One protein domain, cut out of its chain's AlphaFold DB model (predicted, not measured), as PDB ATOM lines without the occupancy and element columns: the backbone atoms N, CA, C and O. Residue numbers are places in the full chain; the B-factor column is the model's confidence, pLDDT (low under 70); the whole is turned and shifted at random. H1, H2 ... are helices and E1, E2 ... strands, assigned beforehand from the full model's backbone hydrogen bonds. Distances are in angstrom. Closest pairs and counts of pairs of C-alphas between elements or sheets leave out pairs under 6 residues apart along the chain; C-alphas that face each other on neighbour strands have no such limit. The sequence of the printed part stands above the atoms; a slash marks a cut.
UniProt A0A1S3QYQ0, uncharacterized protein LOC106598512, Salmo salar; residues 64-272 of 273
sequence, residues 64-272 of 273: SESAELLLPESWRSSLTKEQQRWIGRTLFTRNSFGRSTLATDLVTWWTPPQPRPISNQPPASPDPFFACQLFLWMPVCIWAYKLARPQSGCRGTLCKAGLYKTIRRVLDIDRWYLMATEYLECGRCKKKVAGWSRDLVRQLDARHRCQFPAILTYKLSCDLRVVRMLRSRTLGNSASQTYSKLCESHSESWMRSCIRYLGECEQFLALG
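Overview. This is residues 64 to 272 of the 273 residues of the protein "uncharacterized protein LOC106598512" of Salmo salar (UniProt A0A1S3QYQ0). A strongly twisted, ribbon-like sheet of five strands is built along the long strand E6, with a small lobe of H1, H2, H3 and the hairpin E1-E2 set off from it. From the sheet's E5 end, the hairpin E8-E9 leads into H8, which makes a V with the long arm H9; H9 runs out past H4. The printed part has 209 residues, with nine named helices and nine named strands in the order H1 H2 H3 E1 E2 H4 E3 H5 E4 E5 E6 E7 H6 H7 E8 E9 H8 H9; the class is mixed, helices and strands. The main sheet is branched and mixed: E3 is parallel to E6, while E4, E5 and E7 are antiparallel to it. The whole is flat, spanning 70 by 60 by 28 A, and only just compact, close to loose, with a radius of gyration of the C-alphas of 20.2 A.

Along the chain. E6, residues 176 to 186, is 32.4 A long, from C-alpha 176 at (-26.892, -19.362, 42.857) to C-alpha 186 at (-11.503, -17.062, 14.439). Its neighbours are E3, 134 to 137, E4, 158 to 163, 14.2 A long, E5, 168 to 171, and E7, 192 to 194. Short helices are H5, 139 to 143, H6, 198 to 201, H7, 206 to 209, and H4, 127 to 130. H1, 64 to 68, H2, 73 to 76, and H3, 81 to 91, 15.3 A long, precede E1, 92 to 94, and E2, 100 to 102. E8, 214 to 216, E9, 221 to 223, and H8, 224 to 231, 10.2 A long, precede H9, 239 to 270, 46.1 A long, which ends with C-alpha 270 at (-53.719, -34.627, 55.693).

Arrangement. E3 and E5 lie on opposite sides of E6, with N 135 and O 178 at 2.8 A and N 179 and O 168 at 2.7 A, within hydrogen-bond range. E5, E6 and E7 form a meander, each strand the antiparallel neighbour of the one before; N 193 and O 184 are 2.8 A apart. For E4 and E6, N 159 and O 185 are 2.8 A apart. H5 is on the sheet at a height of 6.6 A, over none of its strands; H6 only grazes it with residues 200 to 201. H6 and H7 are close but not clearly touching, with C-alphas 201 and 209 closest at 6.1 A. The closest C-alphas of E5 and E9 are Leu 171 and Cys 222, 4.7 A; in the hairpin E8-E9, N 215 and O 222 are 2.8 A apart. H8 and H9 form a helical hairpin and only just touch, with 3 pairs of C-alphas within 8 A, through residues 239 to 242 of H9; Leu 230 and Thr 242 are closest at 6.8 A, at a steep tilt of 41 degrees, opposite ways. Residues 254 to 261 of H9 touch H4, with C-alphas 129 and 257 closest at 5.5 A. H1 touches H3, with C-alphas 67 and 88 closest at 5.2 A; H2 and H3 are close but not clearly touching, with C-alphas 76 and 84 closest at 6.5 A. In the hairpin E1-E2, N 93 and O 101 are 2.8 A apart. Every O i to N i+4 pair is within range in H3, H5 and H8; H9 has 27 of 28, H1 0 of 1 and also 0 of 2 O i to N i+3 pairs, and H2, H4, H6 and H7 are too short for an i+4 pair.

Size, cuts and confidence. The two C-alphas farthest apart, those of Gly 153 and Gly 272, are 72.0 A apart. The printed part has no cut. The links E2 to H4 and H5 to E4 are long; residues 109 to 110 of the first pair antiparallel with residues 134 to 135 of E3. Residues 231 to 236, of which 231 belongs to H8, stand free. The mean pLDDT of the printed part is 89.2; it is under 70 at residues 64 to 69, 152, 233, 235 to 236 and 271 to 272.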
ATOM      1  N   SER A  64     -37.402 -39.204  29.716       49.31
ATOM      2  CA  SER A  64     -36.500 -38.653  30.746       49.31
ATOM      3  C   SER A  64     -35.025 -38.970  30.469       49.31
ATOM      4  O   SER A  64     -34.166 -38.101  30.573       49.31
ATOM      5  N   GLU A  65     -34.766 -40.188  30.005       48.59
ATOM      6  CA  GLU A  65     -33.441 -40.732  29.706       48.59
ATOM      7  C   GLU A  65     -32.842 -40.163  28.406       48.59
ATOM      8  O   GLU A  65     -31.649 -39.876  28.316       48.59
ATOM      9  N   SER A  66     -33.683 -39.867  27.407       56.19
ATOM     10  CA  SER A  66     -33.245 -39.261  26.143       56.19
ATOM     11  C   SER A  66     -32.807 -37.802  26.273       56.19
ATOM     12  O   SER A  66     -32.059 -37.336  25.413       56.19
ATOM     13  N   ALA A  67     -33.258 -37.092  27.314       54.12
ATOM     14  CA  ALA A  67     -32.898 -35.701  27.591       54.12
ATOM     15  C   ALA A  67     -31.475 -35.550  28.152       54.12
ATOM     16  O   ALA A  67     -30.768 -34.610  27.787       54.12
ATOM     17  N   GLU A  68     -31.036 -36.492  28.992       57.16
ATOM     18  CA  GLU A  68     -29.670 -36.525  29.539       57.16
ATOM     19  C   GLU A  68     -28.629 -36.758  28.433       57.16
ATOM     20  O   GLU A  68     -27.503 -36.261  28.503       57.16
ATOM     21  N   LEU A  69     -29.025 -37.449  27.360       63.81
ATOM     22  CA  LEU A  69     -28.202 -37.695  26.175       63.81
ATOM     23  C   LEU A  69     -28.025 -36.467  25.268       63.81
ATOM     24  O   LEU A  69     -27.203 -36.509  24.355       63.81
ATOM     25  N   LEU A  70     -28.766 -35.379  25.500       77.19
ATOM     26  CA  LEU A  70     -28.672 -34.168  24.676       77.19
ATOM     27  C   LEU A  70     -27.546 -33.231  25.119       77.19
ATOM     28  O   LEU A  70     -27.070 -32.431  24.311       77.19
ATOM     29  N   LEU A  71     -27.122 -33.316  26.380       87.06
ATOM     30  CA  LEU A  71     -26.123 -32.411  26.936       87.06
ATOM     31  C   LEU A  71     -24.692 -32.801  26.548       87.06
ATOM     32  O   LEU A  71     -24.370 -33.991  26.484       87.06
ATOM     33  N   PRO A  72     -23.793 -31.813  26.377       87.94
ATOM     34  CA  PRO A  72     -22.363 -32.079  26.312       87.94
ATOM     35  C   PRO A  72     -21.883 -32.818  27.567       87.94
ATOM     36  O   PRO A  72     -22.224 -32.429  28.686       87.94
ATOM     37  N   GLU A  73     -21.019 -33.820  27.386       86.50
ATOM     38  CA  GLU A  73     -20.447 -34.614  28.488       86.50
ATOM     39  C   GLU A  73     -19.826 -33.735  29.579       86.50
ATOM     40  O   GLU A  73     -20.035 -33.940  30.770       86.50
ATOM     41  N   SER A  74     -19.135 -32.672  29.166       88.12
ATOM     42  CA  SER A  74     -18.466 -31.754  30.082       88.12
ATOM     43  C   SER A  74     -19.415 -30.982  31.006       88.12
ATOM     44  O   SER A  74     -18.961 -30.442  32.011       88.12
ATOM     45  N   TRP A  75     -20.709 -30.892  30.684       92.50
ATOM     46  CA  TRP A  75     -21.715 -30.287  31.563       92.50
ATOM     47  C   TRP A  75     -22.352 -31.306  32.500       92.50
ATOM     48  O   TRP A  75     -22.679 -30.948  33.629       92.50
ATOM     49  N   ARG A  76     -22.511 -32.564  32.066       90.38
ATOM     50  CA  ARG A  76     -23.174 -33.612  32.858       90.38
ATOM     51  C   ARG A  76     -22.515 -33.813  34.221       90.38
ATOM     52  O   ARG A  76     -23.211 -33.932  35.218       90.38
ATOM     53  N   SER A  77     -21.189 -33.741  34.284       87.12
ATOM     54  CA  SER A  77     -20.435 -33.863  35.540       87.12
ATOM     55  C   SER A  77     -20.667 -32.724  36.542       87.12
ATOM     56  O   SER A  77     -20.339 -32.870  37.714       87.12
ATOM     57  N   SER A  78     -21.203 -31.582  36.101       88.06
ATOM     58  CA  SER A  78     -21.392 -30.379  36.928       88.06
ATOM     59  C   SER A  78     -22.855 -30.110  37.298       88.06
ATOM     60  O   SER A  78     -23.132 -29.119  37.972       88.06
ATOM     61  N   LEU A  79     -23.789 -30.944  36.830       91.62
ATOM     62  CA  LEU A  79     -25.233 -30.734  36.947       91.62
ATOM     63  C   LEU A  79     -25.907 -31.911  37.656       91.62
ATOM     64  O   LEU A  79     -25.564 -33.065  37.399       91.62
ATOM     65  N   THR A  80     -26.925 -31.630  38.473       90.44
ATOM     66  CA  THR A  80     -27.810 -32.676  39.020       90.44
ATOM     67  C   THR A  80     -28.614 -33.348  37.904       90.44
ATOM     68  O   THR A  80     -28.739 -32.801  36.806       90.44
ATOM     69  N   LYS A  81     -29.197 -34.524  38.154       88.81
ATOM     70  CA  LYS A  81     -29.988 -35.243  37.140       88.81
ATOM     71  C   LYS A  81     -31.197 -34.438  36.663       88.81
ATOM     72  O   LYS A  81     -31.493 -34.388  35.472       88.81
ATOM     73  N   GLU A  82     -31.845 -33.720  37.565       88.38
ATOM     74  CA  GLU A  82     -32.962 -32.828  37.273       88.38
ATOM     75  C   GLU A  82     -32.510 -31.665  36.399       88.38
ATOM     76  O   GLU A  82     -33.153 -31.377  35.388       88.38
ATOM     77  N   GLN A  83     -31.375 -31.044  36.743       92.06
ATOM     78  CA  GLN A  83     -30.754 -30.001  35.930       92.06
ATOM     79  C   GLN A  83     -30.414 -30.509  34.534       92.06
ATOM     80  O   GLN A  83     -30.723 -29.842  33.547       92.06
ATOM     81  N   GLN A  84     -29.843 -31.709  34.434       92.50
ATOM     82  CA  GLN A  84     -29.529 -32.318  33.149       92.50
ATOM     83  C   GLN A  84     -30.786 -32.487  32.290       92.50
ATOM     84  O   GLN A  84     -30.807 -32.087  31.125       92.50
ATOM     85  N   ARG A  85     -31.861 -33.014  32.885       90.38
ATOM     86  CA  ARG A  85     -33.134 -33.253  32.199       90.38
ATOM     87  C   ARG A  85     -33.787 -31.971  31.702       90.38
ATOM     88  O   ARG A  85     -34.169 -31.912  30.532       90.38
ATOM     89  N   TRP A  86     -33.947 -30.953  32.551       91.50
ATOM     90  CA  TRP A  86     -34.652 -29.738  32.129       91.50
ATOM     91  C   TRP A  86     -33.803 -28.880  31.186       91.50
ATOM     92  O   TRP A  86     -34.331 -28.427  30.171       91.50
ATOM     93  N   ILE A  87     -32.495 -28.721  31.436       94.00
ATOM     94  CA  ILE A  87     -31.602 -27.953  30.551       94.00
ATOM     95  C   ILE A  87     -31.476 -28.652  29.198       94.00
ATOM     96  O   ILE A  87     -31.592 -27.998  28.164       94.00
ATOM     97  N   GLY A  88     -31.299 -29.978  29.193       92.50
ATOM     98  CA  GLY A  88     -31.231 -30.781  27.972       92.50
ATOM     99  C   GLY A  88     -32.479 -30.618  27.108       92.50
ATOM    100  O   GLY A  88     -32.369 -30.334  25.922       92.50
ATOM    101  N   ARG A  89     -33.672 -30.710  27.711       88.88
ATOM    102  CA  ARG A  89     -34.956 -30.528  27.007       88.88
ATOM    103  C   ARG A  89     -35.199 -29.112  26.503       88.88
ATOM    104  O   ARG A  89     -35.918 -28.944  25.528       88.88
ATOM    105  N   THR A  90     -34.673 -28.119  27.209       89.81
ATOM    106  CA  THR A  90     -34.977 -26.711  26.938       89.81
ATOM    107  C   THR A  90     -34.020 -26.117  25.910       89.81
ATOM    108  O   THR A  90     -34.441 -25.370  25.037       89.81
ATOM    109  N   LEU A  91     -32.730 -26.453  25.990       92.81
ATOM    110  CA  LEU A  91     -31.712 -25.869  25.116       92.81
ATOM    111  C   LEU A  91     -31.418 -26.687  23.862       92.81
ATOM    112  O   LEU A  91     -30.782 -26.154  22.951       92.81
ATOM    113  N   PHE A  92     -31.813 -27.960  23.808       91.50
ATOM    114  CA  PHE A  92     -31.404 -28.861  22.738       91.50
ATOM    115  C   PHE A  92     -32.583 -29.564  22.079       91.50
ATOM    116  O   PHE A  92     -33.553 -29.973  22.714       91.50
ATOM    117  N   THR A  93     -32.435 -29.763  20.779       89.38
ATOM    118  CA  THR A  93     -33.309 -30.557  19.922       89.38
ATOM    119  C   THR A  93     -32.484 -31.664  19.271       89.38
ATOM    120  O   THR A  93     -31.252 -31.602  19.240       89.38
ATOM    121  N   ARG A  94     -33.137 -32.710  18.759       86.19
ATOM    122  CA  ARG A  94     -32.470 -33.682  17.884       86.19
ATOM    123  C   ARG A  94     -32.708 -33.288  16.438       86.19
ATOM    124  O   ARG A  94     -33.842 -33.017  16.055       86.19
ATOM    125  N   ASN A  95     -31.648 -33.278  15.641       84.88
ATOM    126  CA  ASN A  95     -31.779 -33.110  14.200       84.88
ATOM    127  C   ASN A  95     -32.268 -34.407  13.524       84.88
ATOM    128  O   ASN A  95     -32.403 -35.447  14.171       84.88
ATOM    129  N   SER A  96     -32.493 -34.359  12.209       84.69
ATOM    130  CA  SER A  96     -32.923 -35.512  11.396       84.69
ATOM    131  C   SER A  96     -31.979 -36.718  11.468       84.69
ATOM    132  O   SER A  96     -32.403 -37.845  11.244       84.69
ATOM    133  N   PHE A  97     -30.712 -36.499  11.827       82.75
ATOM    134  CA  PHE A  97     -29.698 -37.538  12.018       82.75
ATOM    135  C   PHE A  97     -29.593 -38.013  13.478       82.75
ATOM    136  O   PHE A  97     -28.624 -38.676  13.845       82.75
ATOM    137  N   GLY A  98     -30.529 -37.616  14.345       79.62
ATOM    138  CA  GLY A  98     -30.550 -37.968  15.765       79.62
ATOM    139  C   GLY A  98     -29.481 -37.279  16.620       79.62
ATOM    140  O   GLY A  98     -29.375 -37.572  17.811       79.62
ATOM    141  N   ARG A  99     -28.690 -36.354  16.057       82.38
ATOM    142  CA  ARG A  99     -27.654 -35.621  16.799       82.38
ATOM    143  C   ARG A  99     -28.273 -34.467  17.578       82.38
ATOM    144  O   ARG A  99     -29.133 -33.757  17.062       82.38
ATOM    145  N   SER A 100     -27.781 -34.258  18.796       85.31
ATOM    146  CA  SER A 100     -28.154 -33.109  19.620       85.31
ATOM    147  C   SER A 100     -27.648 -31.807  18.995       85.31
ATOM    148  O   SER A 100     -26.461 -31.672  18.684       85.31
ATOM    149  N   THR A 101     -28.548 -30.848  18.815       88.12
ATOM    150  CA  THR A 101     -28.277 -29.499  18.312       88.12
ATOM    151  C   THR A 101     -28.939 -28.471  19.214       88.12
ATOM    152  O   THR A 101     -29.990 -28.738  19.787       88.12
ATOM    153  N   LEU A 102     -28.340 -27.286  19.344       90.12
ATOM    154  CA  LEU A 102     -28.977 -26.193  20.077       90.12
ATOM    155  C   LEU A 102     -30.308 -25.806  19.420       90.12
ATOM    156  O   LEU A 102     -30.413 -25.792  18.192       90.12
ATOM    157  N   ALA A 103     -31.294 -25.475  20.250       89.06
ATOM    158  CA  ALA A 103     -32.540 -24.863  19.816       89.06
ATOM    159  C   ALA A 103     -32.271 -23.526  19.097       89.06
ATOM    160  O   ALA A 103     -31.208 -22.917  19.254       89.06
ATOM    161  N   THR A 104     -33.216 -23.081  18.272       85.44
ATOM    162  CA  THR A 104     -33.076 -21.861  17.460       85.44
ATOM    163  C   THR A 104     -33.573 -20.606  18.171       85.44
ATOM    164  O   THR A 104     -33.059 -19.518  17.933       85.44
ATOM    165  N   ASP A 105     -34.550 -20.751  19.057       88.62
ATOM    166  CA  ASP A 105     -35.246 -19.707  19.815       88.62
ATOM    167  C   ASP A 105     -34.558 -19.419  21.158       88.62
ATOM    168  O   ASP A 105     -35.173 -19.353  22.221       88.62
ATOM    169  N   LEU A 106     -33.236 -19.254  21.116       93.88
ATOM    170  CA  LEU A 106     -32.448 -19.045  22.324       93.88
ATOM    171  C   LEU A 106     -32.713 -17.669  22.945       93.88
ATOM    172  O   LEU A 106     -32.608 -16.645  22.275       93.88
ATOM    173  N   VAL A 107     -32.948 -17.645  24.257       95.06
ATOM    174  CA  VAL A 107     -32.985 -16.428  25.084       95.06
ATOM    175  C   VAL A 107     -31.875 -16.446  26.136       95.06
ATOM    176  O   VAL A 107     -31.233 -17.473  26.367       95.06
ATOM    177  N   THR A 108     -31.619 -15.304  26.778       96.69
ATOM    178  CA  THR A 108     -30.536 -15.181  27.766       96.69
ATOM    179  C   THR A 108     -30.882 -15.753  29.134       96.69
ATOM    180  O   THR A 108     -29.986 -16.219  29.820       96.69
ATOM    181  N   TRP A 109     -32.144 -15.710  29.559       97.19
ATOM    182  CA  TRP A 109     -32.566 -16.196  30.874       97.19
ATOM    183  C   TRP A 109     -33.612 -17.288  30.717       97.19
ATOM    184  O   TRP A 109     -34.639 -17.076  30.078       97.19
ATOM    185  N   TRP A 110     -33.349 -18.435  31.335       96.56
ATOM    186  CA  TRP A 110     -34.245 -19.580  31.350       96.56
ATOM    187  C   TRP A 110     -34.659 -19.903  32.777       96.56
ATOM    188  O   TRP A 110     -33.820 -20.034  33.676       96.56
ATOM    189  N   THR A 111     -35.964 -20.049  32.966       94.62
ATOM    190  CA  THR A 111     -36.562 -20.393  34.253       94.62
ATOM    191  C   THR A 111     -36.763 -21.905  34.323       94.62
ATOM    192  O   THR A 111     -37.291 -22.485  33.371       94.62
ATOM    193  N   PRO A 112     -36.354 -22.566  35.421       93.62
ATOM    194  CA  PRO A 112     -36.581 -23.992  35.574       93.62
ATOM    195  C   PRO A 112     -38.084 -24.290  35.703       93.62
ATOM    196  O   PRO A 112     -38.846 -23.418  36.143       93.62
ATOM    197  N   PRO A 113     -38.520 -25.521  35.378       89.75
ATOM    198  CA  PRO A 113     -39.891 -25.956  35.622       89.75
ATOM    199  C   PRO A 113     -40.282 -25.718  37.083       89.75
ATOM    200  O   PRO A 113     -39.580 -26.167  37.987       89.75
ATOM    201  N   GLN A 114     -41.375 -24.991  37.307       86.00
ATOM    202  CA  GLN A 114     -41.884 -24.735  38.652       86.00
ATOM    203  C   GLN A 114     -42.738 -25.916  39.138       86.00
ATOM    204  O   GLN A 114     -43.349 -26.600  38.305       86.00
ATOM    205  N   PRO A 115     -42.809 -26.154  40.462       82.75
ATOM    206  CA  PRO A 115     -43.819 -27.031  41.043       82.75
ATOM    207  C   PRO A 115     -45.217 -26.643  40.547       82.75
ATOM    208  O   PRO A 115     -45.507 -25.460  40.348       82.75
ATOM    209  N   ARG A 116     -46.078 -27.636  40.305       78.81
ATOM    210  CA  ARG A 116     -47.457 -27.360  39.891       78.81
ATOM    211  C   ARG A 116     -48.217 -26.769  41.084       78.81
ATOM    212  O   ARG A 116     -48.100 -27.343  42.156       78.81
ATOM    213  N   PRO A 117     -49.010 -25.697  40.904       74.88
ATOM    214  CA  PRO A 117     -49.780 -25.101  42.001       74.88
ATOM    215  C   PRO A 117     -50.831 -26.034  42.610       74.88
ATOM    216  O   PRO A 117     -51.231 -25.852  43.748       74.88
ATOM    217  N   ILE A 118     -51.315 -26.990  41.818       77.69
ATOM    218  CA  ILE A 118     -52.204 -28.056  42.262       77.69
ATOM    219  C   ILE A 118     -51.510 -29.348  41.875       77.69
ATOM    220  O   ILE A 118     -51.244 -29.590  40.687       77.69
ATOM    221  N   SER A 119     -51.182 -30.148  42.878       76.81
ATOM    222  CA  SER A 119     -50.657 -31.483  42.671       76.81
ATOM    223  C   SER A 119     -51.728 -32.509  43.023       76.81
ATOM    224  O   SER A 119     -52.486 -32.336  43.970       76.81
ATOM    225  N   ASN A 120     -51.787 -33.588  42.249       83.06
ATOM    226  CA  ASN A 120     -52.665 -34.728  42.535       83.06
ATOM    227  C   ASN A 120     -51.891 -35.862  43.230       83.06
ATOM    228  O   ASN A 120     -52.451 -36.917  43.509       83.06
ATOM    229  N   GLN A 121     -50.584 -35.674  43.433       82.69
ATOM    230  CA  GLN A 121     -49.670 -36.636  44.039       82.69
ATOM    231  C   GLN A 121     -48.635 -35.898  44.898       82.69
ATOM    232  O   GLN A 121     -48.273 -34.765  44.561       82.69
ATOM    233  N   PRO A 122     -48.106 -36.527  45.960       82.81
ATOM    234  CA  PRO A 122     -47.027 -35.934  46.737       82.81
ATOM    235  C   PRO A 122     -45.808 -35.634  45.848       82.81
ATOM    236  O   PRO A 122     -45.540 -36.377  44.895       82.81
ATOM    237  N   PRO A 123     -45.047 -34.559  46.134       86.75
ATOM    238  CA  PRO A 123     -43.830 -34.265  45.391       86.75
ATOM    239  C   PRO A 123     -42.857 -35.452  45.419       86.75
ATOM    240  O   PRO A 123     -42.413 -35.877  46.481       86.75
ATOM    241  N   ALA A 124     -42.492 -35.969  44.242       85.00
ATOM    242  CA  ALA A 124     -41.577 -37.110  44.132       85.00
ATOM    243  C   ALA A 124     -40.140 -36.783  44.584       85.00
ATOM    244  O   ALA A 124     -39.379 -37.680  44.940       85.00
ATOM    245  N   SER A 125     -39.752 -35.506  44.536       86.88
ATOM    246  CA  SER A 125     -38.471 -35.018  45.044       86.88
ATOM    247  C   SER A 125     -38.563 -33.534  45.429       86.88
ATOM    248  O   SER A 125     -39.446 -32.819  44.939       86.88
ATOM    249  N   PRO A 126     -37.645 -33.031  46.276       89.31
ATOM    250  CA  PRO A 126     -37.576 -31.610  46.610       89.31
ATOM    251  C   PRO A 126     -37.023 -30.740  45.470       89.31
ATOM    252  O   PRO A 126     -37.192 -29.522  45.487       89.31
ATOM    253  N   ASP A 127     -36.371 -31.320  44.461       89.12
ATOM    254  CA  ASP A 127     -35.572 -30.575  43.476       89.12
ATOM    255  C   ASP A 127     -36.300 -29.432  42.753       89.12
ATOM    256  O   ASP A 127     -35.685 -28.373  42.583       89.12
ATOM    257  N   PRO A 128     -37.585 -29.550  42.352       89.38
ATOM    258  CA  PRO A 128     -38.301 -28.440  41.718       89.38
ATOM    259  C   PRO A 128     -38.362 -27.175  42.591       89.38
ATOM    260  O   PRO A 128     -38.393 -26.061  42.071       89.38
ATOM    261  N   PHE A 129     -38.319 -27.324  43.918       90.81
ATOM    262  CA  PHE A 129     -38.355 -26.219  44.880       90.81
ATOM    263  C   PHE A 129     -36.986 -25.564  45.096       90.81
ATOM    264  O   PHE A 129     -36.923 -24.429  45.587       90.81
ATOM    265  N   PHE A 130     -35.905 -26.256  44.724       90.69
ATOM    266  CA  PHE A 130     -34.512 -25.808  44.842       90.69
ATOM    267  C   PHE A 130     -33.844 -25.553  43.483       90.69
ATOM    268  O   PHE A 130     -32.660 -25.209  43.424       90.69
ATOM    269  N   ALA A 131     -34.591 -25.684  42.387       91.12
ATOM    270  CA  ALA A 131     -34.095 -25.414  41.051       91.12
ATOM    271  C   ALA A 131     -33.628 -23.953  40.908       91.12
ATOM    272  O   ALA A 131     -34.176 -23.030  41.513       91.12
ATOM    273  N   CYS A 132     -32.608 -23.739  40.079       92.56
ATOM    274  CA  CYS A 132     -32.043 -22.420  39.807       92.56
ATOM    275  C   CYS A 132     -32.168 -22.048  38.328       92.56
ATOM    276  O   CYS A 132     -32.282 -22.915  37.458       92.56
ATOM    277  N   GLN A 133     -32.153 -20.743  38.051       96.00
ATOM    278  CA  GLN A 133     -32.193 -20.210  36.690       96.00
ATOM    279  C   GLN A 133     -30.906 -20.516  35.922       96.00
ATOM    280  O   GLN A 133     -29.835 -20.699  36.506       96.00
ATOM    281  N   LEU A 134     -31.017 -20.522  34.594       97.19
ATOM    282  CA  LEU A 134     -29.884 -20.615  33.682       97.19
ATOM    283  C   LEU A 134     -29.737 -19.316  32.893       97.19
ATOM    284  O   LEU A 134     -30.630 -18.926  32.141       97.19
ATOM    285  N   PHE A 135     -28.575 -18.686  33.026       97.75
ATOM    286  CA  PHE A 135     -28.130 -17.596  32.176       97.75
ATOM    287  C   PHE A 135     -27.327 -18.136  30.988       97.75
ATOM    288  O   PHE A 135     -26.255 -18.720  31.159       97.75
ATOM    289  N   LEU A 136     -27.820 -17.924  29.773       97.56
ATOM    290  CA  LEU A 136     -27.173 -18.313  28.529       97.56
ATOM    291  C   LEU A 136     -26.562 -17.088  27.839       97.56
ATOM    292  O   LEU A 136     -27.265 -16.227  27.315       97.56
ATOM    293  N   TRP A 137     -25.233 -17.026  27.794       97.50
ATOM    294  CA  TRP A 137     -24.501 -15.957  27.117       97.50
ATOM    295  C   TRP A 137     -23.939 -16.418  25.774       97.50
ATOM    296  O   TRP A 137     -22.819 -16.938  25.685       97.50
ATOM    297  N   MET A 138     -24.728 -16.214  24.722       96.81
ATOM    298  CA  MET A 138     -24.337 -16.536  23.351       96.81
ATOM    299  C   MET A 138     -24.680 -15.388  22.387       96.81
ATOM    300  O   MET A 138     -25.583 -15.536  21.564       96.81
ATOM    301  N   PRO A 139     -24.015 -14.221  22.481       95.81
ATOM    302  CA  PRO A 139     -24.348 -13.048  21.669       95.81
ATOM    303  C   PRO A 139     -24.329 -13.297  20.151       95.81
ATOM    304  O   PRO A 139     -25.102 -12.672  19.424       95.81
ATOM    305  N   VAL A 140     -23.495 -14.210  19.642       95.44
ATOM    306  CA  VAL A 140     -23.461 -14.538  18.206       95.44
ATOM    307  C   VAL A 140     -24.605 -15.482  17.828       95.44
ATOM    308  O   VAL A 140     -25.158 -15.371  16.734       95.44
ATOM    309  N   CYS A 141     -24.996 -16.409  18.705       94.00
ATOM    310  CA  CYS A 141     -26.135 -17.295  18.444       94.00
ATOM    311  C   CYS A 141     -27.494 -16.621  18.647       94.00
ATOM    312  O   CYS A 141     -28.380 -16.860  17.836       94.00
ATOM    313  N   ILE A 142     -27.637 -15.789  19.678       95.31
ATOM    314  CA  ILE A 142     -28.903 -15.164  20.089       95.31
ATOM    315  C   ILE A 142     -29.178 -13.889  19.278       95.31
ATOM    316  O   ILE A 142     -30.304 -13.662  18.849       95.31
ATOM    317  N   TRP A 143     -28.157 -13.057  19.036       95.56
ATOM    318  CA  TRP A 143     -28.326 -11.733  18.412       95.56
ATOM    319  C   TRP A 143     -27.550 -11.549  17.101       95.56
ATOM    320  O   TRP A 143     -27.513 -10.447  16.561       95.56
ATOM    321  N   ALA A 144     -26.908 -12.602  16.584       95.00
ATOM    322  CA  ALA A 144     -26.173 -12.580  15.314       95.00
ATOM    323  C   ALA A 144     -25.066 -11.502  15.211       95.00
ATOM    324  O   ALA A 144     -24.762 -11.010  14.121       95.00
ATOM    325  N   TYR A 145     -24.417 -11.153  16.330       95.75
ATOM    326  CA  TYR A 145     -23.301 -10.200  16.322       95.75
ATOM    327  C   TYR A 145     -22.132 -10.647  15.438       95.75
ATOM    328  O   TYR A 145     -21.701 -11.801  15.466       95.75
ATOM    329  N   LYS A 146     -21.527  -9.685  14.733       95.44
ATOM    330  CA  LYS A 146     -20.251  -9.856  14.026       95.44
ATOM    331  C   LYS A 146     -19.110  -9.380  14.920       95.44
ATOM    332  O   LYS A 146     -18.829  -8.187  14.983       95.44
ATOM    333  N   LEU A 147     -18.464 -10.312  15.619       95.31
ATOM    334  CA  LEU A 147     -17.388  -9.993  16.560       95.31
ATOM    335  C   LEU A 147     -16.011 -10.124  15.908       95.31
ATOM    336  O   LEU A 147     -15.730 -11.069  15.167       95.31
ATOM    337  N   ALA A 148     -15.130  -9.179  16.220       93.88
ATOM    338  CA  ALA A 148     -13.736  -9.196  15.818       93.88
ATOM    339  C   ALA A 148     -12.867  -9.808  16.919       93.88
ATOM    340  O   ALA A 148     -13.160  -9.740  18.117       93.88
ATOM    341  N   ARG A 149     -11.747 -10.404  16.515       91.69
ATOM    342  CA  ARG A 149     -10.772 -10.923  17.468       91.69
ATOM    343  C   ARG A 149     -10.138  -9.785  18.306       91.69
ATOM    344  O   ARG A 149      -9.641  -8.831  17.717       91.69
ATOM    345  N   PRO A 150     -10.033  -9.938  19.645       84.50
ATOM    346  CA  PRO A 150      -9.411  -8.935  20.523       84.50
ATOM    347  C   PRO A 150      -7.890  -8.752  20.400       84.50
ATOM    348  O   PRO A 150      -7.381  -7.673  20.677       84.50
ATOM    349  N   GLN A 151      -7.138  -9.805  20.055       78.50
ATOM    350  CA  GLN A 151      -5.669  -9.774  20.080       78.50
ATOM    351  C   GLN A 151      -5.067  -9.003  18.897       78.50
ATOM    352  O   GLN A 151      -5.398  -9.267  17.735       78.50
ATOM    353  N   SER A 152      -4.101  -8.127  19.195       68.38
ATOM    354  CA  SER A 152      -3.237  -7.485  18.204       68.38
ATOM    355  C   SER A 152      -2.429  -8.553  17.457       68.38
ATOM    356  O   SER A 152      -1.819  -9.433  18.054       68.38
ATOM    357  N   GLY A 153      -2.492  -8.533  16.127       80.38
ATOM    358  CA  GLY A 153      -1.814  -9.504  15.258       80.38
ATOM    359  C   GLY A 153      -2.753 -10.396  14.443       80.38
ATOM    360  O   GLY A 153      -2.314 -11.041  13.497       80.38
ATOM    361  N   CYS A 154      -4.060 -10.413  14.724       86.12
ATOM    362  CA  CYS A 154      -5.015 -11.095  13.848       86.12
ATOM    363  C   CYS A 154      -6.360 -10.363  13.791       86.12
ATOM    364  O   CYS A 154      -7.122 -10.368  14.750       86.12
ATOM    365  N   ARG A 155      -6.679  -9.790  12.623       84.25
ATOM    366  CA  ARG A 155      -7.940  -9.076  12.338       84.25
ATOM    367  C   ARG A 155      -9.017  -9.988  11.732       84.25
ATOM    368  O   ARG A 155      -9.666  -9.635  10.754       84.25
ATOM    369  N   GLY A 156      -9.134 -11.212  12.235       90.81
ATOM    370  CA  GLY A 156     -10.144 -12.153  11.753       90.81
ATOM    371  C   GLY A 156     -11.484 -11.985  12.466       90.81
ATOM    372  O   GLY A 156     -11.518 -11.714  13.667       90.81
ATOM    373  N   THR A 157     -12.571 -12.212  11.732       94.19
ATOM    374  CA  THR A 157     -13.924 -12.327  12.289       94.19
ATOM    375  C   THR A 157     -14.076 -13.641  13.050       94.19
ATOM    376  O   THR A 157     -13.453 -14.657  12.708       94.19
ATOM    377  N   LEU A 158     -14.875 -13.602  14.107       96.00
ATOM    378  CA  LEU A 158     -15.216 -14.745  14.935       96.00
ATOM    379  C   LEU A 158     -16.512 -15.401  14.448       96.00
ATOM    380  O   LEU A 158     -17.505 -14.723  14.195       96.00
ATOM    381  N   CYS A 159     -16.489 -16.726  14.350       95.19
ATOM    382  CA  CYS A 159     -17.616 -17.576  13.989       95.19
ATOM    383  C   CYS A 159     -18.049 -18.426  15.192       95.19
ATOM    384  O   CYS A 159     -17.264 -18.659  16.115       95.19
ATOM    385  N   LYS A 160     -19.289 -18.923  15.158       94.88
ATOM    386  CA  LYS A 160     -19.841 -19.849  16.160       94.88
ATOM    387  C   LYS A 160     -18.962 -21.105  16.250       94.88
ATOM    388  O   LYS A 160     -18.667 -21.708  15.222       94.88
ATOM    389  N   ALA A 161     -18.566 -21.506  17.458       94.19
ATOM    390  CA  ALA A 161     -17.724 -22.689  17.688       94.19
ATOM    391  C   ALA A 161     -18.265 -23.619  18.788       94.19
ATOM    392  O   ALA A 161     -17.510 -24.374  19.406       94.19
ATOM    393  N   GLY A 162     -19.581 -23.571  19.012       90.94
ATOM    394  CA  GLY A 162     -20.291 -24.412  19.970       90.94
ATOM    395  C   GLY A 162     -20.286 -23.857  21.393       90.94
ATOM    396  O   GLY A 162     -19.998 -22.685  21.634       90.94
ATOM    397  N   LEU A 163     -20.645 -24.709  22.351       92.88
ATOM    398  CA  LEU A 163     -20.749 -24.339  23.759       92.88
ATOM    399  C   LEU A 163     -19.391 -24.338  24.452       92.88
ATOM    400  O   LEU A 163     -18.525 -25.175  24.194       92.88
ATOM    401  N   TYR A 164     -19.234 -23.416  25.395       93.00
ATOM    402  CA  TYR A 164     -18.134 -23.430  26.338       93.00
ATOM    403  C   TYR A 164     -18.219 -24.688  27.199       93.00
ATOM    404  O   TYR A 164     -19.281 -25.042  27.709       93.00
ATOM    405  N   LYS A 165     -17.081 -25.360  27.383       90.44
ATOM    406  CA  LYS A 165     -17.035 -26.692  28.005       90.44
ATOM    407  C   LYS A 165     -17.536 -26.718  29.449       90.44
ATOM    408  O   LYS A 165     -17.940 -27.766  29.928       90.44
ATOM    409  N   THR A 166     -17.506 -25.586  30.141       90.88
ATOM    410  CA  THR A 166     -17.884 -25.480  31.551       90.88
ATOM    411  C   THR A 166     -19.174 -24.688  31.693       90.88
ATOM    412  O   THR A 166     -19.233 -23.537  31.257       90.88
ATOM    413  N   ILE A 167     -20.155 -25.277  32.368       93.38
ATOM    414  CA  ILE A 167     -21.276 -24.549  32.959       93.38
ATOM    415  C   ILE A 167     -20.851 -24.059  34.346       93.38
ATOM    416  O   ILE A 167     -20.261 -24.804  35.128       93.38
ATOM    417  N   ARG A 168     -21.047 -22.774  34.629       93.69
ATOM    418  CA  ARG A 168     -20.571 -22.132  35.861       93.69
ATOM    419  C   ARG A 168     -21.721 -21.939  36.833       93.69
ATOM    420  O   ARG A 168     -22.816 -21.591  36.415       93.69
ATOM    421  N   ARG A 169     -21.449 -22.078  38.128       95.12
ATOM    422  CA  ARG A 169     -22.316 -21.538  39.179       95.12
ATOM    423  C   ARG A 169     -21.894 -20.103  39.459       95.12
ATOM    424  O   ARG A 169     -20.705 -19.851  39.662       95.12
ATOM    425  N   VAL A 170     -22.847 -19.182  39.442       97.25
ATOM    426  CA  VAL A 170     -22.621 -17.766  39.729       97.25
ATOM    427  C   VAL A 170     -23.248 -17.422  41.068       97.25
ATOM    428  O   VAL A 170     -24.418 -17.726  41.292       97.25
ATOM    429  N   LEU A 171     -22.440 -16.834  41.952       96.00
ATOM    430  CA  LEU A 171     -22.897 -16.335  43.243       96.00
ATOM    431  C   LEU A 171     -23.768 -15.099  43.028       96.00
ATOM    432  O   LEU A 171     -23.299 -14.126  42.434       96.00
ATOM    433  N   ASP A 172     -24.986 -15.134  43.545       95.44
ATOM    434  CA  ASP A 172     -25.916 -14.011  43.580       95.44
ATOM    435  C   ASP A 172     -26.301 -13.676  45.035       95.44
ATOM    436  O   ASP A 172     -25.824 -14.321  45.973       95.44
ATOM    437  N   ILE A 173     -27.116 -12.636  45.233       94.31
ATOM    438  CA  ILE A 173     -27.516 -12.123  46.546       94.31
ATOM    439  C   ILE A 173     -28.209 -13.193  47.384       94.31
ATOM    440  O   ILE A 173     -27.827 -13.385  48.532       94.31
ATOM    441  N   ASP A 174     -29.208 -13.868  46.825       90.31
ATOM    442  CA  ASP A 174     -30.114 -14.751  47.559       90.31
ATOM    443  C   ASP A 174     -29.970 -16.225  47.165       90.31
ATOM    444  O   ASP A 174     -30.366 -17.106  47.928       90.31
ATOM    445  N   ARG A 175     -29.416 -16.516  45.981       91.12
ATOM    446  CA  ARG A 175     -29.186 -17.880  45.482       91.12
ATOM    447  C   ARG A 175     -27.938 -17.979  44.605       91.12
ATOM    448  O   ARG A 175     -27.131 -17.065  44.481       91.12
ATOM    449  N   TRP A 176     -27.783 -19.143  43.987       94.56
ATOM    450  CA  TRP A 176     -26.892 -19.362  42.857       94.56
ATOM    451  C   TRP A 176     -27.726 -19.505  41.587       94.56
ATOM    452  O   TRP A 176     -28.814 -20.079  41.633       94.56
ATOM    453  N   TYR A 177     -27.180 -19.084  40.451       97.00
ATOM    454  CA  TYR A 177     -27.707 -19.450  39.136       97.00
ATOM    455  C   TYR A 177     -26.631 -20.130  38.290       97.00
ATOM    456  O   TYR A 177     -25.426 -19.996  38.537       97.00
ATOM    457  N   LEU A 178     -27.069 -20.903  37.302       96.88
ATOM    458  CA  LEU A 178     -26.185 -21.543  36.339       96.88
ATOM    459  C   LEU A 178     -25.893 -20.584  35.192       96.88
ATOM    460  O   LEU A 178     -26.758 -19.828  34.767       96.88
ATOM    461  N   MET A 179     -24.684 -20.636  34.655       96.94
ATOM    462  CA  MET A 179     -24.270 -19.822  33.526       96.94
ATOM    463  C   MET A 179     -23.579 -20.671  32.470       96.94
ATOM    464  O   MET A 179     -22.527 -21.266  32.715       96.94
ATOM    465  N   ALA A 180     -24.152 -20.671  31.274       96.12
ATOM    466  CA  ALA A 180     -23.605 -21.287  30.078       96.12
ATOM    467  C   ALA A 180     -23.203 -20.210  29.070       96.12
ATOM    468  O   ALA A 180     -23.811 -19.145  28.999       96.12
ATOM    469  N   THR A 181     -22.169 -20.473  28.274       95.50
ATOM    470  CA  THR A 181     -21.650 -19.495  27.306       95.50
ATOM    471  C   THR A 181     -21.203 -20.176  26.019       95.50
ATOM    472  O   THR A 181     -20.978 -21.383  26.035       95.50
ATOM    473  N   GLU A 182     -20.991 -19.432  24.935       95.25
ATOM    474  CA  GLU A 182     -20.411 -19.979  23.697       95.25
ATOM    475  C   GLU A 182     -18.876 -19.902  23.626       95.25
ATOM    476  O   GLU A 182     -18.234 -19.025  24.215       95.25
ATOM    477  N   TYR A 183     -18.286 -20.816  22.856       95.44
ATOM    478  CA  TYR A 183     -16.985 -20.617  22.231       95.44
ATOM    479  C   TYR A 183     -17.172 -19.972  20.864       95.44
ATOM    480  O   TYR A 183     -18.052 -20.345  20.089       95.44
ATOM    481  N   LEU A 184     -16.258 -19.069  20.540       96.38
ATOM    482  CA  LEU A 184     -16.117 -18.508  19.209       96.38
ATOM    483  C   LEU A 184     -14.760 -18.882  18.636       96.38
ATOM    484  O   LEU A 184     -13.767 -18.911  19.360       96.38
ATOM    485  N   GLU A 185     -14.696 -19.124  17.335       95.94
ATOM    486  CA  GLU A 185     -13.462 -19.455  16.632       95.94
ATOM    487  C   GLU A 185     -13.162 -18.406  15.572       95.94
ATOM    488  O   GLU A 185     -14.032 -17.969  14.825       95.94
ATOM    489  N   CYS A 186     -11.907 -17.985  15.486       95.25
ATOM    490  CA  CYS A 186     -11.503 -17.062  14.439       95.25
ATOM    491  C   CYS A 186     -11.351 -17.769  13.098       95.25
ATOM    492  O   CYS A 186     -10.531 -18.680  12.974       95.25
ATOM    493  N   GLY A 187     -12.016 -17.249  12.066       93.38
ATOM    494  CA  GLY A 187     -11.943 -17.813  10.720       93.38
ATOM    495  C   GLY A 187     -10.524 -17.872  10.139       93.38
ATOM    496  O   GLY A 187     -10.233 -18.788   9.375       93.38
ATOM    497  N   ARG A 188      -9.632 -16.949  10.539       92.75
ATOM    498  CA  ARG A 188      -8.256 -16.848  10.015       92.75
ATOM    499  C   ARG A 188      -7.264 -17.766  10.722       92.75
ATOM    500  O   ARG A 188      -6.622 -18.583  10.085       92.75
ATOM    501  N   CYS A 189      -7.117 -17.627  12.039       92.44
ATOM    502  CA  CYS A 189      -6.063 -18.329  12.786       92.44
ATOM    503  C   CYS A 189      -6.579 -19.533  13.604       92.44
ATOM    504  O   CYS A 189      -5.808 -20.171  14.316       92.44
ATOM    505  N   LYS A 190      -7.883 -19.834  13.545       93.38
ATOM    506  CA  LYS A 190      -8.521 -21.009  14.173       93.38
ATOM    507  C   LYS A 190      -8.440 -21.100  15.706       93.38
ATOM    508  O   LYS A 190      -8.975 -22.024  16.300       93.38
ATOM    509  N   LYS A 191      -7.836 -20.120  16.394       92.44
ATOM    510  CA  LYS A 191      -7.897 -20.052  17.868       92.44
ATOM    511  C   LYS A 191      -9.322 -19.769  18.344       92.44
ATOM    512  O   LYS A 191      -9.986 -18.871  17.804       92.44
ATOM    513  N   LYS A 192      -9.714 -20.480  19.405       93.81
ATOM    514  CA  LYS A 192     -10.981 -20.317  20.119       93.81
ATOM    515  C   LYS A 192     -10.873 -19.273  21.229       93.81
ATOM    516  O   LYS A 192      -9.847 -19.171  21.899       93.81
ATOM    517  N   VAL A 193     -11.942 -18.513  21.431       93.19
ATOM    518  CA  VAL A 193     -12.088 -17.498  22.479       93.19
ATOM    519  C   VAL A 193     -13.432 -17.709  23.166       93.19
ATOM    520  O   VAL A 193     -14.416 -18.080  22.527       93.19
ATOM    521  N   ALA A 194     -13.483 -17.495  24.476       93.25
ATOM    522  CA  ALA A 194     -14.729 -17.582  25.224       93.25
ATOM    523  C   ALA A 194     -15.603 -16.344  24.969       93.25
ATOM    524  O   ALA A 194     -15.120 -15.217  25.122       93.25
ATOM    525  N   GLY A 195     -16.884 -16.540  24.640       93.19
ATOM    526  CA  GLY A 195     -17.830 -15.462  24.314       93.19
ATOM    527  C   GLY A 195     -18.091 -14.471  25.457       93.19
ATOM    528  O   GLY A 195     -18.544 -13.355  25.225       93.19
ATOM    529  N   TRP A 196     -17.752 -14.846  26.692       93.50
ATOM    530  CA  TRP A 196     -17.836 -13.989  27.879       93.50
ATOM    531  C   TRP A 196     -16.581 -13.147  28.142       93.50
ATOM    532  O   TRP A 196     -16.544 -12.388  29.110       93.50
ATOM    533  N   SER A 197     -15.526 -13.282  27.332       92.38
ATOM    534  CA  SER A 197     -14.303 -12.499  27.537       92.38
ATOM    535  C   SER A 197     -14.590 -10.997  27.471       92.38
ATOM    536  O   SER A 197     -15.371 -10.519  26.645       92.38
ATOM    537  N   ARG A 198     -13.933 -10.233  28.351       92.00
ATOM    538  CA  ARG A 198     -14.182  -8.794  28.531       92.00
ATOM    539  C   ARG A 198     -14.093  -8.010  27.222       92.00
ATOM    540  O   ARG A 198     -14.888  -7.102  27.004       92.00
ATOM    541  N   ASP A 199     -13.141  -8.354  26.363       93.00
ATOM    542  CA  ASP A 199     -12.926  -7.645  25.103       93.00
ATOM    543  C   ASP A 199     -13.986  -7.959  24.045       93.00
ATOM    544  O   ASP A 199     -14.240  -7.120  23.188       93.00
ATOM    545  N   LEU A 200     -14.643  -9.121  24.120       94.56
ATOM    546  CA  LEU A 200     -15.799  -9.425  23.276       94.56
ATOM    547  C   LEU A 200     -17.060  -8.744  23.792       94.56
ATOM    548  O   LEU A 200     -17.764  -8.103  23.021       94.56
ATOM    549  N   VAL A 201     -17.307  -8.799  25.103       95.38
ATOM    550  CA  VAL A 201     -18.458  -8.121  25.722       95.38
ATOM    551  C   VAL A 201     -18.416  -6.607  25.459       95.38
ATOM    552  O   VAL A 201     -19.453  -5.987  25.246       95.38
ATOM    553  N   ARG A 202     -17.221  -6.001  25.410       95.00
ATOM    554  CA  ARG A 202     -17.017  -4.579  25.068       95.00
ATOM    555  C   ARG A 202     -17.368  -4.204  23.628       95.00
ATOM    556  O   ARG A 202     -17.625  -3.030  23.394       95.00
ATOM    557  N   GLN A 203     -17.352  -5.154  22.695       95.62
ATOM    558  CA  GLN A 203     -17.732  -4.902  21.300       95.62
ATOM    559  C   GLN A 203     -19.254  -4.836  21.115       95.62
ATOM    560  O   GLN A 203     -19.715  -4.337  20.093       95.62
ATOM    561  N   LEU A 204     -20.030  -5.325  22.087       96.88
ATOM    562  CA  LEU A 204     -21.487  -5.244  22.055       96.88
ATOM    563  C   LEU A 204     -21.963  -3.812  22.332       96.88
ATOM    564  O   LEU A 204     -21.360  -3.063  23.118       96.88
ATOM    565  N   ASP A 205     -23.103  -3.455  21.741       97.06
ATOM    566  CA  ASP A 205     -23.773  -2.195  22.055       97.06
ATOM    567  C   ASP A 205     -24.207  -2.148  23.531       97.06
ATOM    568  O   ASP A 205     -24.207  -3.154  24.249       97.06
ATOM    569  N   ALA A 206     -24.531  -0.951  24.020       97.06
ATOM    570  CA  ALA A 206     -24.834  -0.745  25.433       97.06
ATOM    571  C   ALA A 206     -26.035  -1.576  25.926       97.06
ATOM    572  O   ALA A 206     -25.973  -2.087  27.044       97.06
ATOM    573  N   ARG A 207     -27.075  -1.755  25.092       96.56
ATOM    574  CA  ARG A 207     -28.316  -2.472  25.437       96.56
ATOM    575  C   ARG A 207     -28.061  -3.952  25.693       96.56
ATOM    576  O   ARG A 207     -28.662  -4.529  26.592       96.56
ATOM    577  N   HIS A 208     -27.201  -4.588  24.906       97.12
ATOM    578  CA  HIS A 208     -26.893  -6.010  25.081       97.12
ATOM    579  C   HIS A 208     -25.774  -6.227  26.099       97.12
ATOM    580  O   HIS A 208     -25.843  -7.131  26.930       97.12
ATOM    581  N   ARG A 209     -24.767  -5.350  26.114       96.31
ATOM    582  CA  ARG A 209     -23.680  -5.393  27.100       96.31
ATOM    583  C   ARG A 209     -24.185  -5.266  28.535       96.31
ATOM    584  O   ARG A 209     -23.641  -5.933  29.410       96.31
ATOM    585  N   CYS A 210     -25.207  -4.445  28.791       95.38
ATOM    586  CA  CYS A 210     -25.764  -4.292  30.138       95.38
ATOM    587  C   CYS A 210     -26.573  -5.508  30.619       95.38
ATOM    588  O   CYS A 210     -26.876  -5.581  31.807       95.38
ATOM    589  N   GLN A 211     -26.896  -6.459  29.735       96.75
ATOM    590  CA  GLN A 211     -27.564  -7.710  30.109       96.75
ATOM    591  C   GLN A 211     -26.594  -8.752  30.670       96.75
ATOM    592  O   GLN A 211     -27.051  -9.722  31.262       96.75
ATOM    593  N   PHE A 212     -25.274  -8.580  30.503       97.06
ATOM    594  CA  PHE A 212     -24.285  -9.483  31.089       97.06
ATOM    595  C   PHE A 212     -24.197  -9.265  32.609       97.06
ATOM    596  O   PHE A 212     -23.720  -8.211  33.042       97.06
ATOM    597  N   PRO A 213     -24.623 -10.232  33.442       96.06
ATOM    598  CA  PRO A 213     -24.874  -9.987  34.856       96.06
ATOM    599  C   PRO A 213     -23.653 -10.242  35.737       96.06
ATOM    600  O   PRO A 213     -23.691  -9.897  36.906       96.06
ATOM    601  N   ALA A 214     -22.579 -10.850  35.222       95.69
ATOM    602  CA  ALA A 214     -21.542 -11.449  36.060       95.69
ATOM    603  C   ALA A 214     -20.131 -10.913  35.793       95.69
ATOM    604  O   ALA A 214     -19.797 -10.456  34.703       95.69
ATOM    605  N   ILE A 215     -19.257 -11.049  36.788       93.25
ATOM    606  CA  ILE A 215     -17.803 -11.025  36.631       93.25
ATOM    607  C   ILE A 215     -17.302 -12.461  36.728       93.25
ATOM    608  O   ILE A 215     -17.588 -13.169  37.694       93.25
ATOM    609  N   LEU A 216     -16.524 -12.874  35.730       91.75
ATOM    610  CA  LEU A 216     -15.938 -14.205  35.656       91.75
ATOM    611  C   LEU A 216     -14.417 -14.125  35.758       91.75
ATOM    612  O   LEU A 216     -13.772 -13.323  35.079       91.75
ATOM    613  N   THR A 217     -13.843 -15.004  36.569       87.31
ATOM    614  CA  THR A 217     -12.413 -15.322  36.567       87.31
ATOM    615  C   THR A 217     -12.214 -16.774  36.141       87.31
ATOM    616  O   THR A 217     -13.167 -17.483  35.807       87.31
ATOM    617  N   TYR A 218     -10.967 -17.250  36.157       78.50
ATOM    618  CA  TYR A 218     -10.671 -18.638  35.821       78.50
ATOM    619  C   TYR A 218     -11.495 -19.630  36.662       78.50
ATOM    620  O   TYR A 218     -12.170 -20.483  36.084       78.50
ATOM    621  N   LYS A 219     -11.527 -19.458  37.992       82.62
ATOM    622  CA  LYS A 219     -12.205 -20.374  38.931       82.62
ATOM    623  C   LYS A 219     -13.553 -19.874  39.442       82.62
ATOM    624  O   LYS A 219     -14.354 -20.670  39.909       82.62
ATOM    625  N   LEU A 220     -13.790 -18.567  39.382       89.25
ATOM    626  CA  LEU A 220     -14.828 -17.918  40.174       89.25
ATOM    627  C   LEU A 220     -15.801 -17.127  39.308       89.25
ATOM    628  O   LEU A 220     -15.433 -16.639  38.237       89.25
ATOM    629  N   SER A 221     -17.038 -17.003  39.783       94.31
ATOM    630  CA  SER A 221     -18.118 -16.316  39.073       94.31
ATOM    631  C   SER A 221     -19.028 -15.614  40.081       94.31
ATOM    632  O   SER A 221     -19.496 -16.253  41.022       94.31
ATOM    633  N   CYS A 222     -19.276 -14.318  39.895       95.00
ATOM    634  CA  CYS A 222     -20.037 -13.496  40.840       95.00
ATOM    635  C   CYS A 222     -20.936 -12.496  40.102       95.00
ATOM    636  O   CYS A 222     -20.477 -11.859  39.151       95.00
ATOM    637  N   ASP A 223     -22.190 -12.356  40.524       96.56
ATOM    638  CA  ASP A 223     -23.142 -11.388  39.979       96.56
ATOM    639  C   ASP A 223     -22.705  -9.949  40.319       96.56
ATOM    640  O   ASP A 223     -22.184  -9.639  41.397       96.56
ATOM    641  N   LEU A 224     -22.925  -9.027  39.385       94.94
ATOM    642  CA  LEU A 224     -22.630  -7.608  39.538       94.94
ATOM    643  C   LEU A 224     -23.421  -6.968  40.683       94.94
ATOM    644  O   LEU A 224     -22.968  -5.959  41.217       94.94
ATOM    645  N   ARG A 225     -24.567  -7.524  41.086       94.12
ATOM    646  CA  ARG A 225     -25.325  -7.108  42.273       94.12
ATOM    647  C   ARG A 225     -24.525  -7.299  43.556       94.12
ATOM    648  O   ARG A 225     -24.411  -6.352  44.330       94.12
ATOM    649  N   VAL A 226     -23.863  -8.444  43.724       92.69
ATOM    650  CA  VAL A 226     -22.962  -8.692  44.862       92.69
ATOM    651  C   VAL A 226     -21.775  -7.725  44.828       92.69
ATOM    652  O   VAL A 226     -21.411  -7.115  45.832       92.69
ATOM    653  N   VAL A 227     -21.211  -7.488  43.640       89.94
ATOM    654  CA  VAL A 227     -20.125  -6.508  43.463       89.94
ATOM    655  C   VAL A 227     -20.587  -5.086  43.801       89.94
ATOM    656  O   VAL A 227     -19.819  -4.303  44.354       89.94
ATOM    657  N   ARG A 228     -21.835  -4.721  43.489       89.69
ATOM    658  CA  ARG A 228     -22.412  -3.417  43.848       89.69
ATOM    659  C   ARG A 228     -22.587  -3.266  45.358       89.69
ATOM    660  O   ARG A 228     -22.320  -2.172  45.848       89.69
ATOM    661  N   MET A 229     -22.937  -4.328  46.089       87.56
ATOM    662  CA  MET A 229     -22.981  -4.295  47.561       87.56
ATOM    663  C   MET A 229     -21.618  -3.906  48.146       87.56
ATOM    664  O   MET A 229     -21.545  -3.006  48.979       87.56
ATOM    665  N   LEU A 230     -20.530  -4.480  47.620       84.56
ATOM    666  CA  LEU A 230     -19.160  -4.123  48.019       84.56
ATOM    667  C   LEU A 230     -18.748  -2.696  47.645       84.56
ATOM    668  O   LEU A 230     -17.814  -2.150  48.224       84.56
ATOM    669  N   ARG A 231     -19.391  -2.092  46.641       82.94
ATOM    670  CA  ARG A 231     -19.072  -0.731  46.178       82.94
ATOM    671  C   ARG A 231     -19.738   0.355  47.012       82.94
ATOM    672  O   ARG A 231     -19.356   1.518  46.866       82.94
ATOM    673  N   SER A 232     -20.731   0.009  47.828       75.19
ATOM    674  CA  SER A 232     -21.392   0.979  48.694       75.19
ATOM    675  C   SER A 232     -20.382   1.542  49.699       75.19
ATOM    676  O   SER A 232     -19.652   0.801  50.353       75.19
ATOM    677  N   ARG A 233     -20.313   2.871  49.813       68.81
ATOM    678  CA  ARG A 233     -19.333   3.580  50.654       68.81
ATOM    679  C   ARG A 233     -19.876   3.909  52.048       68.81
ATOM    680  O   ARG A 233     -19.554   4.957  52.596       68.81
ATOM    681  N   THR A 234     -20.726   3.057  52.613       74.00
ATOM    682  CA  THR A 234     -21.187   3.236  53.995       74.00
ATOM    683  C   THR A 234     -20.194   2.608  54.972       74.00
ATOM    684  O   THR A 234     -19.558   1.594  54.666       74.00
ATOM    685  N   LEU A 235     -20.064   3.206  56.160       68.50
ATOM    686  CA  LEU A 235     -19.358   2.596  57.290       68.50
ATOM    687  C   LEU A 235     -19.919   1.184  57.525       68.50
ATOM    688  O   LEU A 235     -21.132   0.993  57.571       68.50
ATOM    689  N   GLY A 236     -19.033   0.191  57.605       68.12
ATOM    690  CA  GLY A 236     -19.397  -1.213  57.817       68.12
ATOM    691  C   GLY A 236     -19.388  -2.110  56.573       68.12
ATOM    692  O   GLY A 236     -19.361  -3.324  56.746       68.12
ATOM    693  N   ASN A 237     -19.319  -1.580  55.344       76.19
ATOM    694  CA  ASN A 237     -19.266  -2.417  54.132       76.19
ATOM    695  C   ASN A 237     -17.880  -3.041  53.916       76.19
ATOM    696  O   ASN A 237     -17.077  -2.582  53.103       76.19
ATOM    697  N   SER A 238     -17.601  -4.109  54.656       84.12
ATOM    698  CA  SER A 238     -16.448  -4.976  54.437       84.12
ATOM    699  C   SER A 238     -16.832  -6.209  53.613       84.12
ATOM    700  O   SER A 238     -18.011  -6.549  53.452       84.12
ATOM    701  N   ALA A 239     -15.818  -6.918  53.112       86.12
ATOM    702  CA  ALA A 239     -16.013  -8.229  52.500       86.12
ATOM    703  C   ALA A 239     -16.684  -9.206  53.477       86.12
ATOM    704  O   ALA A 239     -17.605  -9.914  53.084       86.12
ATOM    705  N   SER A 240     -16.289  -9.178  54.755       86.62
ATOM    706  CA  SER A 240     -16.870 -10.016  55.807       86.62
ATOM    707  C   SER A 240     -18.338  -9.683  56.059       86.62
ATOM    708  O   SER A 240     -19.161 -10.587  56.116       86.62
ATOM    709  N   GLN A 241     -18.701  -8.397  56.131       87.69
ATOM    710  CA  GLN A 241     -20.103  -8.015  56.314       87.69
ATOM    711  C   GLN A 241     -20.952  -8.398  55.095       87.69
ATOM    712  O   GLN A 241     -22.081  -8.856  55.242       87.69
ATOM    713  N   THR A 242     -20.409  -8.229  53.886       89.50
ATOM    714  CA  THR A 242     -21.087  -8.667  52.658       89.50
ATOM    715  C   THR A 242     -21.288 -10.176  52.672       89.50
ATOM    716  O   THR A 242     -22.386 -10.634  52.391       89.50
ATOM    717  N   TYR A 243     -20.270 -10.943  53.063       90.75
ATOM    718  CA  TYR A 243     -20.378 -12.389  53.233       90.75
ATOM    719  C   TYR A 243     -21.478 -12.769  54.235       90.75
ATOM    720  O   TYR A 243     -22.356 -13.545  53.877       90.75
ATOM    721  N   SER A 244     -21.508 -12.167  55.430       91.69
ATOM    722  CA  SER A 244     -22.564 -12.423  56.421       91.69
ATOM    723  C   SER A 244     -23.963 -12.138  55.869       91.69
ATOM    724  O   SER A 244     -24.854 -12.968  56.023       91.69
ATOM    725  N   LYS A 245     -24.140 -11.019  55.150       91.94
ATOM    726  CA  LYS A 245     -25.409 -10.667  54.487       91.94
ATOM    727  C   LYS A 245     -25.819 -11.696  53.429       91.94
ATOM    728  O   LYS A 245     -26.993 -12.036  53.323       91.94
ATOM    729  N   LEU A 246     -24.863 -12.194  52.644       94.44
ATOM    730  CA  LEU A 246     -25.124 -13.238  51.652       94.44
ATOM    731  C   LEU A 246     -25.508 -14.560  52.323       94.44
ATOM    732  O   LEU A 246     -26.448 -15.206  51.878       94.44
ATOM    733  N   CYS A 247     -24.830 -14.949  53.405       94.44
ATOM    734  CA  CYS A 247     -25.178 -16.147  54.170       94.44
ATOM    735  C   CYS A 247     -26.596 -16.073  54.740       94.44
ATOM    736  O   CYS A 247     -27.349 -17.041  54.629       94.44
ATOM    737  N   GLU A 248     -26.969 -14.933  55.321       95.88
ATOM    738  CA  GLU A 248     -28.318 -14.693  55.834       95.88
ATOM    739  C   GLU A 248     -29.358 -14.772  54.709       95.88
ATOM    740  O   GLU A 248     -30.307 -15.549  54.802       95.88
ATOM    741  N   SER A 249     -29.130 -14.069  53.596       96.56
ATOM    742  CA  SER A 249     -30.046 -14.070  52.452       96.56
ATOM    743  C   SER A 249     -30.185 -15.452  51.798       96.56
ATOM    744  O   SER A 249     -31.297 -15.870  51.469       96.56
ATOM    745  N   HIS A 250     -29.088 -16.206  51.657       96.38
ATOM    746  CA  HIS A 250     -29.117 -17.578  51.131       96.38
ATOM    747  C   HIS A 250     -29.858 -18.520  52.075       96.38
ATOM    748  O   HIS A 250     -30.639 -19.348  51.608       96.38
ATOM    749  N   SER A 251     -29.655 -18.377  53.388       95.88
ATOM    750  CA  SER A 251     -30.355 -19.176  54.400       95.88
ATOM    751  C   SER A 251     -31.852 -18.886  54.384       95.88
ATOM    752  O   SER A 251     -32.656 -19.812  54.372       95.88
ATOM    753  N   GLU A 252     -32.243 -17.615  54.300       97.44
ATOM    754  CA  GLU A 252     -33.645 -17.220  54.187       97.44
ATOM    755  C   GLU A 252     -34.287 -17.769  52.906       97.44
ATOM    756  O   GLU A 252     -35.368 -18.364  52.942       97.44
ATOM    757  N   SER A 253     -33.605 -17.637  51.767       96.06
ATOM    758  CA  SER A 253     -34.091 -18.170  50.495       96.06
ATOM    759  C   SER A 253     -34.229 -19.696  50.544       96.06
ATOM    760  O   SER A 253     -35.246 -20.244  50.112       96.06
ATOM    761  N   TRP A 254     -33.251 -20.389  51.131       94.06
ATOM    762  CA  TRP A 254     -33.304 -21.831  51.364       94.06
ATOM    763  C   TRP A 254     -34.493 -22.227  52.248       94.06
ATOM    764  O   TRP A 254     -35.274 -23.093  51.856       94.06
ATOM    765  N   MET A 255     -34.700 -21.547  53.381       97.06
ATOM    766  CA  MET A 255     -35.834 -21.798  54.279       97.06
ATOM    767  C   MET A 255     -37.178 -21.601  53.574       97.06
ATOM    768  O   MET A 255     -38.060 -22.446  53.703       97.06
ATOM    769  N   ARG A 256     -37.327 -20.553  52.753       96.00
ATOM    770  CA  ARG A 256     -38.539 -20.364  51.934       96.00
ATOM    771  C   ARG A 256     -38.764 -21.525  50.961       96.00
ATOM    772  O   ARG A 256     -39.904 -21.930  50.753       96.00
ATOM    773  N   SER A 257     -37.705 -22.091  50.374       93.50
ATOM    774  CA  SER A 257     -37.823 -23.309  49.557       93.50
ATOM    775  C   SER A 257     -38.282 -24.514  50.379       93.50
ATOM    776  O   SER A 257     -39.169 -25.227  49.914       93.50
ATOM    777  N   CYS A 258     -37.738 -24.707  51.585       94.56
ATOM    778  CA  CYS A 258     -38.159 -25.774  52.496       94.56
ATOM    779  C   CYS A 258     -39.635 -25.650  52.880       94.56
ATOM    780  O   CYS A 258     -40.358 -26.629  52.770       94.56
ATOM    781  N   ILE A 259     -40.090 -24.455  53.271       94.81
ATOM    782  CA  ILE A 259     -41.488 -24.212  53.663       94.81
ATOM    783  C   ILE A 259     -42.440 -24.586  52.525       94.81
ATOM    784  O   ILE A 259     -43.415 -25.290  52.756       94.81
ATOM    785  N   ARG A 260     -42.140 -24.172  51.286       92.62
ATOM    786  CA  ARG A 260     -42.965 -24.546  50.125       92.62
ATOM    787  C   ARG A 260     -43.000 -26.056  49.908       92.62
ATOM    788  O   ARG A 260     -44.061 -26.598  49.653       92.62
ATOM    789  N   TYR A 261     -41.850 -26.721  49.991       92.44
ATOM    790  CA  TYR A 261     -41.776 -28.168  49.801       92.44
ATOM    791  C   TYR A 261     -42.553 -28.926  50.885       92.44
ATOM    792  O   TYR A 261     -43.375 -29.779  50.566       92.44
ATOM    793  N   LEU A 262     -42.328 -28.586  52.157       92.25
ATOM    794  CA  LEU A 262     -42.992 -29.233  53.287       92.25
ATOM    795  C   LEU A 262     -44.499 -28.977  53.279       92.25
ATOM    796  O   LEU A 262     -45.256 -29.921  53.463       92.25
ATOM    797  N   GLY A 263     -44.935 -27.750  52.975       90.62
ATOM    798  CA  GLY A 263     -46.358 -27.427  52.869       90.62
ATOM    799  C   GLY A 263     -47.075 -28.216  51.767       90.62
ATOM    800  O   GLY A 263     -48.219 -28.618  51.947       90.62
ATOM    801  N   GLU A 264     -46.401 -28.501  50.648       89.00
ATOM    802  CA  GLU A 264     -46.938 -29.391  49.608       89.00
ATOM    803  C   GLU A 264     -46.998 -30.846  50.088       89.00
ATOM    804  O   GLU A 264     -47.984 -31.529  49.840       89.00
ATOM    805  N   CYS A 265     -45.985 -31.335  50.811       88.19
ATOM    806  CA  CYS A 265     -46.017 -32.679  51.394       88.19
ATOM    807  C   CYS A 265     -47.144 -32.846  52.428       88.19
ATOM    808  O   CYS A 265     -47.821 -33.875  52.431       88.19
ATOM    809  N   GLU A 266     -47.365 -31.847  53.285       88.56
ATOM    810  CA  GLU A 266     -48.392 -31.862  54.334       88.56
ATOM    811  C   GLU A 266     -49.810 -32.004  53.771       88.56
ATOM    812  O   GLU A 266     -50.612 -32.739  54.347       88.56
ATOM    813  N   GLN A 267     -50.109 -31.390  52.619       84.50
ATOM    814  CA  GLN A 267     -51.416 -31.534  51.962       84.50
ATOM    815  C   GLN A 267     -51.769 -33.002  51.693       84.50
ATOM    816  O   GLN A 267     -52.914 -33.404  51.876       84.50
ATOM    817  N   PHE A 268     -50.794 -33.829  51.311       82.94
ATOM    818  CA  PHE A 268     -51.033 -35.248  51.032       82.94
ATOM    819  C   PHE A 268     -51.040 -36.120  52.283       82.94
ATOM    820  O   PHE A 268     -51.687 -37.162  52.281       82.94
ATOM    821  N   LEU A 269     -50.357 -35.699  53.349       80.44
ATOM    822  CA  LEU A 269     -50.450 -36.378  54.640       80.44
ATOM    823  C   LEU A 269     -51.832 -36.164  55.272       80.44
ATOM    824  O   LEU A 269     -52.406 -37.113  55.792       80.44
ATOM    825  N   ALA A 270     -52.392 -34.955  55.167       73.69
ATOM    826  CA  ALA A 270     -53.719 -34.627  55.693       73.69
ATOM    827  C   ALA A 270     -54.879 -35.265  54.904       73.69
ATOM    828  O   ALA A 270     -55.942 -35.498  55.464       73.69
ATOM    829  N   LEU A 271     -54.691 -35.556  53.611       62.19
ATOM    830  CA  LEU A 271     -55.679 -36.261  52.777       62.19
ATOM    831  C   LEU A 271     -55.645 -37.791  52.952       62.19
ATOM    832  O   LEU A 271     -56.510 -38.484  52.419       62.19
ATOM    833  N   GLY A 272     -54.628 -38.320  53.638       58.38
ATOM    834  CA  GLY A 272     -54.460 -39.749  53.916       58.38
ATOM    835  C   GLY A 272     -55.031 -40.212  55.263       58.38
ATOM    836  O   GLY A 272     -54.888 -41.391  55.588       58.38
TER     837      GLY A 272